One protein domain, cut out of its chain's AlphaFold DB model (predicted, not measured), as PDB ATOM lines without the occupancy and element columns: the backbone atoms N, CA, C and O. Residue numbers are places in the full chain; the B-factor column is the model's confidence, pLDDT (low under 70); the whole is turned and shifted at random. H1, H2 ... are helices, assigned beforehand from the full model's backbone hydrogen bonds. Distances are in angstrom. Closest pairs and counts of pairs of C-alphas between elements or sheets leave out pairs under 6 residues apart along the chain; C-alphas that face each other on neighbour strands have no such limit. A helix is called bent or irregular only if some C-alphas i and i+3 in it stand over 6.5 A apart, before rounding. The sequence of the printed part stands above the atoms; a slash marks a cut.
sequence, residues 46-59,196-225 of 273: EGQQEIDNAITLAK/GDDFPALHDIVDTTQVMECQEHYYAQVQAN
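What this domain is: This is residues 46 to 59 and 196 to 225 of the 273 residues of an uncharacterized protein of Janibacter cremeus (UniProt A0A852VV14). Two longer helices, H1 and H3, run side by side the same way at an angle of 36 degrees, and a short helix, H2, packs on both of them, so that the centres of the three make a triangle. H2 sits in an otherwise unnamed stretch, residues 196 to 210, which comes before H3 and folds back into it at Val 211. The 44 printed residues come in two pieces with three named helices, in the order H1, H2, H3, and no named strand; the class is all helix, with 32 of the 44 residues in the helices. The whole is compact, with a radius of gyration of the C-alphas of 9.2 A, and rounded, its C-alphas spanning 25 by 18 by 16 A.

Where its parts are: The printed part begins with H1, residues 46 to 58, which measures 18.1 A from C-alpha 46 at (38.651, 24.362, 18.702) to C-alpha 58 at (51.213, 23.198, 5.712). Lys 59 follows it, and then comes the cut. The second piece begins at Gly 196 and reaches H2, residues 202 to 205, whose four residues start with C-alpha 202 at (38.615, 22.992, 5.114). H3, residues 211 to 225, is the longest helix by residues and measures 19.6 A, ending with C-alpha 225 at (50.270, 32.672, 4.996). H3 is irregular: C-alphas 213 and 216 are 7.3 A apart, where about 5 A is found in a regular helix.

How they stand to each other: H1 and H3 touch, with 10 pairs of C-alphas within 8 A; the closest are the C-alphas of Ile 51 and Tyr 218, 6.3 A apart. They run the same way at a steep tilt of 36 degrees, only just steep. H1 also touches H2, and the closest C-alphas are those of Ile 51 and Ile 205, 6.3 A apart. H2 touches H3, with the C-alphas of His 203 and Val 211 closest at 6.1 A. In H1 every O i to N i+4 pair is within hydrogen-bond range, in H3 9 of 11 are, and H2 is too short for such a pair, its one O i to N i+3 pair being within range.

The domain as a whole: The two C-alphas farthest apart are those of Lys 59 and Thr 209, at 25.7 A. Residues 60 to 195 are cut out and not printed, and C-alphas 59 and 196 are 13.3 A apart across this cut, which falls in the link from H1 to H2. The link from H2 to H3, with 5 residues between them, is tight. The mean pLDDT of the printed part is 72.5. The model's confidence is low, under 70, at residue 54, residues 56 to 59, residues 196 to 200 and residues 223 to 225.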
ATOM      1  N   GLU A  46      37.994  25.591  19.153       82.44
ATOM      2  CA  GLU A  46      38.651  24.362  18.702       82.44
ATOM      3  C   GLU A  46      38.843  24.342  17.180       82.44
ATOM      4  O   GLU A  46      39.960  24.122  16.722       82.44
ATOM      5  N   GLY A  47      37.809  24.663  16.393       80.56
ATOM      6  CA  GLY A  47      37.896  24.701  14.929       80.56
ATOM      7  C   GLY A  47      38.879  25.757  14.409       80.56
ATOM      8  O   GLY A  47      39.651  25.491  13.489       80.56
ATOM      9  N   GLN A  48      38.926  26.938  15.036       84.56
ATOM     10  CA  GLN A  48      39.933  27.963  14.728       84.56
ATOM     11  C   GLN A  48      41.348  27.447  15.004       84.56
ATOM     12  O   GLN A  48      42.245  27.639  14.185       84.56
ATOM     13  N   GLN A  49      41.546  26.752  16.126       78.50
ATOM     14  CA  GLN A  49      42.847  26.208  16.500       78.50
ATOM     15  C   GLN A  49      43.274  25.024  15.618       78.50
ATOM     16  O   GLN A  49      44.456  24.899  15.297       78.50
ATOM     17  N   GLU A  50      42.346  24.172  15.183       78.94
ATOM     18  CA  GLU A  50      42.603  23.102  14.209       78.94
ATOM     19  C   GLU A  50      43.028  23.670  12.852       78.94
ATOM     20  O   GLU A  50      44.015  23.204  12.279       78.94
ATOM     21  N   ILE A  51      42.367  24.736  12.390       77.81
ATOM     22  CA  ILE A  51      42.767  25.492  11.196       77.81
ATOM     23  C   ILE A  51      44.159  26.082  11.370       77.81
ATOM     24  O   ILE A  51      45.022  25.860  10.524       77.81
ATOM     25  N   ASP A  52      44.425  26.776  12.473       79.06
ATOM     26  CA  ASP A  52      45.730  27.392  12.709       79.06
ATOM     27  C   ASP A  52      46.850  26.340  12.762       79.06
ATOM     28  O   ASP A  52      47.929  26.555  12.201       79.06
ATOM     29  N   ASN A  53      46.594  25.174  13.362       71.56
ATOM     30  CA  ASN A  53      47.527  24.048  13.406       71.56
ATOM     31  C   ASN A  53      47.746  23.425  12.022       71.56
ATOM     32  O   ASN A  53      48.890  23.171  11.646       71.56
ATOM     33  N   ALA A  54      46.682  23.200  11.249       66.94
ATOM     34  CA  ALA A  54      46.754  22.621   9.910       66.94
ATOM     35  C   ALA A  54      47.469  23.553   8.924       66.94
ATOM     36  O   ALA A  54      48.343  23.115   8.174       66.94
ATOM     37  N   ILE A  55      47.181  24.856   8.987       73.56
ATOM     38  CA  ILE A  55      47.891  25.885   8.225       73.56
ATOM     39  C   ILE A  55      49.352  25.964   8.688       73.56
ATOM     40  O   ILE A  55      50.250  26.028   7.856       73.56
ATOM     41  N   THR A  56      49.639  25.881   9.992       66.38
ATOM     42  CA  THR A  56      51.018  25.828  10.525       66.38
ATOM     43  C   THR A  56      51.777  24.572  10.098       66.38
ATOM     44  O   THR A  56      52.978  24.641   9.851       66.38
ATOM     45  N   LEU A  57      51.102  23.436   9.948       58.53
ATOM     46  CA  LEU A  57      51.710  22.225   9.412       58.53
ATOM     47  C   LEU A  57      51.961  22.355   7.903       58.53
ATOM     48  O   LEU A  57      53.048  22.018   7.444       58.53
ATOM     49  N   ALA A  58      51.023  22.912   7.137       58.03
ATOM     50  CA  ALA A  58      51.213  23.198   5.712       58.03
ATOM     51  C   ALA A  58      52.372  24.185   5.467       58.03
ATOM     52  O   ALA A  58      53.150  23.993   4.536       58.03
ATOM     53  N   LYS A  59      52.591  25.150   6.376       56.34
ATOM     54  CA  LYS A  59      53.773  26.039   6.380       56.34
ATOM     55  C   LYS A  59      55.110  25.290   6.439       56.34
ATOM     56  O   LYS A  59      56.128  25.861   6.060       56.34
ATOM     57  N   GLY A 196      45.149  25.133  -4.072       40.88
ATOM     58  CA  GLY A 196      44.395  24.638  -2.909       40.88
ATOM     59  C   GLY A 196      44.467  23.141  -2.551       40.88
ATOM     60  O   GLY A 196      43.675  22.718  -1.719       40.88
ATOM     61  N   ASP A 197      45.387  22.376  -3.136       45.16
ATOM     62  CA  ASP A 197      45.722  20.986  -2.827       45.16
ATOM     63  C   ASP A 197      46.829  20.844  -1.750       45.16
ATOM     64  O   ASP A 197      46.983  19.768  -1.170       45.16
ATOM     65  N   ASP A 198      47.611  21.894  -1.454       51.72
ATOM     66  CA  ASP A 198      48.697  21.839  -0.451       51.72
ATOM     67  C   ASP A 198      48.312  22.348   0.943       51.72
ATOM     68  O   ASP A 198      48.909  21.920   1.941       51.72
ATOM     69  N   PHE A 199      47.288  23.199   1.021       59.66
ATOM     70  CA  PHE A 199      46.538  23.392   2.255       59.66
ATOM     71  C   PHE A 199      45.456  22.313   2.320       59.66
ATOM     72  O   PHE A 199      44.728  22.150   1.341       59.66
ATOM     73  N   PRO A 200      45.332  21.572   3.436       62.56
ATOM     74  CA  PRO A 200      44.245  20.614   3.581       62.56
ATOM     75  C   PRO A 200      42.916  21.332   3.355       62.56
ATOM     76  O   PRO A 200      42.729  22.461   3.813       62.56
ATOM     77  N   ALA A 201      42.002  20.705   2.617       75.44
ATOM     78  CA  ALA A 201      40.722  21.333   2.360       75.44
ATOM     79  C   ALA A 201      40.003  21.555   3.696       75.44
ATOM     80  O   ALA A 201      40.102  20.736   4.603       75.44
ATOM     81  N   LEU A 202      39.253  22.650   3.836       75.62
ATOM     82  CA  LEU A 202      38.615  22.992   5.114       75.62
ATOM     83  C   LEU A 202      37.764  21.844   5.692       75.62
ATOM     84  O   LEU A 202      37.743  21.641   6.901       75.62
ATOM     85  N   HIS A 203      37.114  21.061   4.828       80.62
ATOM     86  CA  HIS A 203      36.313  19.898   5.222       80.62
ATOM     87  C   HIS A 203      37.131  18.696   5.724       80.62
ATOM     88  O   HIS A 203      36.551  17.781   6.303       80.62
ATOM     89  N   ASP A 204      38.447  18.698   5.509       78.19
ATOM     90  CA  ASP A 204      39.398  17.725   6.053       78.19
ATOM     91  C   ASP A 204      40.006  18.190   7.388       78.19
ATOM     92  O   ASP A 204      40.669  17.407   8.067       78.19
ATOM     93  N   ILE A 205      39.817  19.465   7.752       76.75
ATOM     94  CA  ILE A 205      40.382  20.077   8.963       76.75
ATOM     95  C   ILE A 205      39.353  20.120  10.089       76.75
ATOM     96  O   ILE A 205      39.678  19.749  11.210       76.75
ATOM     97  N   VAL A 206      38.139  20.594   9.795       82.31
ATOM     98  CA  VAL A 206      37.078  20.802  10.792       82.31
ATOM     99  C   VAL A 206      35.872  19.914  10.505       82.31
ATOM    100  O   VAL A 206      35.659  19.476   9.373       82.31
ATOM    101  N   ASP A 207      35.043  19.677  11.524       81.56
ATOM    102  CA  ASP A 207      33.773  18.966  11.359       81.56
ATOM    103  C   ASP A 207      32.931  19.609  10.240       81.56
ATOM    104  O   ASP A 207      32.774  20.830  10.167       81.56
ATOM    105  N   THR A 208      32.341  18.774   9.381       78.81
ATOM    106  CA  THR A 208      31.424  19.178   8.302       78.81
ATOM    107  C   THR A 208      30.325  20.152   8.740       78.81
ATOM    108  O   THR A 208      29.880  20.975   7.939       78.81
ATOM    109  N   THR A 209      29.903  20.089  10.003       80.19
ATOM    110  CA  THR A 209      28.902  20.984  10.595       80.19
ATOM    111  C   THR A 209      29.412  22.409  10.831       80.19
ATOM    112  O   THR A 209      28.595  23.325  10.849       80.19
ATOM    113  N   GLN A 210      30.731  22.619  10.926       78.44
ATOM    114  CA  GLN A 210      31.374  23.920  11.166       78.44
ATOM    115  C   GLN A 210      32.014  24.541   9.914       78.44
ATOM    116  O   GLN A 210      32.477  25.679   9.958       78.44
ATOM    117  N   VAL A 211      32.029  23.842   8.771       79.69
ATOM    118  CA  VAL A 211      32.719  24.298   7.543       79.69
ATOM    119  C   VAL A 211      32.286  25.702   7.115       79.69
ATOM    120  O   VAL A 211      33.136  26.537   6.822       79.69
ATOM    121  N   MET A 212      30.982  25.989   7.113       80.50
ATOM    122  CA  MET A 212      30.468  27.312   6.725       80.50
ATOM    123  C   MET A 212      30.829  28.406   7.738       80.50
ATOM    124  O   MET A 212      31.027  29.556   7.357       80.50
ATOM    125  N   GLU A 213      30.921  28.051   9.017       85.31
ATOM    126  CA  GLU A 213      31.194  28.977  10.124       85.31
ATOM    127  C   GLU A 213      32.693  29.303  10.227       85.31
ATOM    128  O   GLU A 213      33.070  30.401  10.635       85.31
ATOM    129  N   CYS A 214      33.552  28.369   9.809       81.94
ATOM    130  CA  CYS A 214      35.010  28.488   9.818       81.94
ATOM    131  C   CYS A 214      35.629  28.967   8.502       81.94
ATOM    132  O   CYS A 214      36.832  29.232   8.441       81.94
ATOM    133  N   GLN A 215      34.819  29.123   7.456       79.94
ATOM    134  CA  GLN A 215      35.279  29.472   6.116       79.94
ATOM    135  C   GLN A 215      36.033  30.808   6.062       79.94
ATOM    136  O   GLN A 215      37.064  30.910   5.399       79.94
ATOM    137  N   GLU A 216      35.555  31.824   6.783       79.38
ATOM    138  CA  GLU A 216      36.189  33.147   6.806       79.38
ATOM    139  C   GLU A 216      37.561  33.119   7.504       79.38
ATOM    140  O   GLU A 216      38.531  33.649   6.961       79.38
ATOM    141  N   HIS A 217      37.673  32.434   8.653       82.38
ATOM    142  CA  HIS A 217      38.945  32.270   9.376       82.38
ATOM    143  C   HIS A 217      39.961  31.480   8.550       82.38
ATOM    144  O   HIS A 217      41.107  31.902   8.408       82.38
ATOM    145  N   TYR A 218      39.526  30.377   7.933       78.31
ATOM    146  CA  TYR A 218      40.359  29.574   7.041       78.31
ATOM    147  C   TYR A 218      40.933  30.400   5.889       78.31
ATOM    148  O   TYR A 218      42.148  30.407   5.688       78.31
ATOM    149  N   TYR A 219      40.103  31.154   5.162       74.06
ATOM    150  CA  TYR A 219      40.600  31.979   4.059       74.06
ATOM    151  C   TYR A 219      41.488  33.130   4.526       74.06
ATOM    152  O   TYR A 219      42.471  33.430   3.852       74.06
ATOM    153  N   ALA A 220      41.199  33.750   5.673       72.94
ATOM    154  CA  ALA A 220      42.073  34.769   6.245       72.94
ATOM    155  C   ALA A 220      43.462  34.198   6.580       72.94
ATOM    156  O   ALA A 220      44.474  34.823   6.260       72.94
ATOM    157  N   GLN A 221      43.521  32.990   7.152       73.31
ATOM    158  CA  GLN A 221      44.780  32.300   7.439       73.31
ATOM    159  C   GLN A 221      45.514  31.891   6.164       73.31
ATOM    160  O   GLN A 221      46.707  32.156   6.047       73.31
ATOM    161  N   VAL A 222      44.833  31.303   5.179       70.38
ATOM    162  CA  VAL A 222      45.449  30.985   3.880       70.38
ATOM    163  C   VAL A 222      46.018  32.257   3.244       70.38
ATOM    164  O   VAL A 222      47.190  32.282   2.884       70.38
ATOM    165  N   GLN A 223      45.257  33.354   3.210       65.12
ATOM    166  CA  GLN A 223      45.695  34.625   2.626       65.12
ATOM    167  C   GLN A 223      46.898  35.245   3.349       65.12
ATOM    168  O   GLN A 223      47.832  35.716   2.699       65.12
ATOM    169  N   ALA A 224      46.899  35.229   4.683       63.66
ATOM    170  CA  ALA A 224      48.002  35.746   5.490       63.66
ATOM    171  C   ALA A 224      49.279  34.899   5.366       63.66
ATOM    172  O   ALA A 224      50.381  35.415   5.531       63.66
ATOM    173  N   ASN A 225      49.144  33.604   5.071       61.38
ATOM    174  CA  ASN A 225      50.270  32.672   4.996       61.38
ATOM    175  C   ASN A 225      50.708  32.350   3.558       61.38
ATOM    176  O   ASN A 225      51.802  31.829   3.373       61.38
TER     177      ASN A 225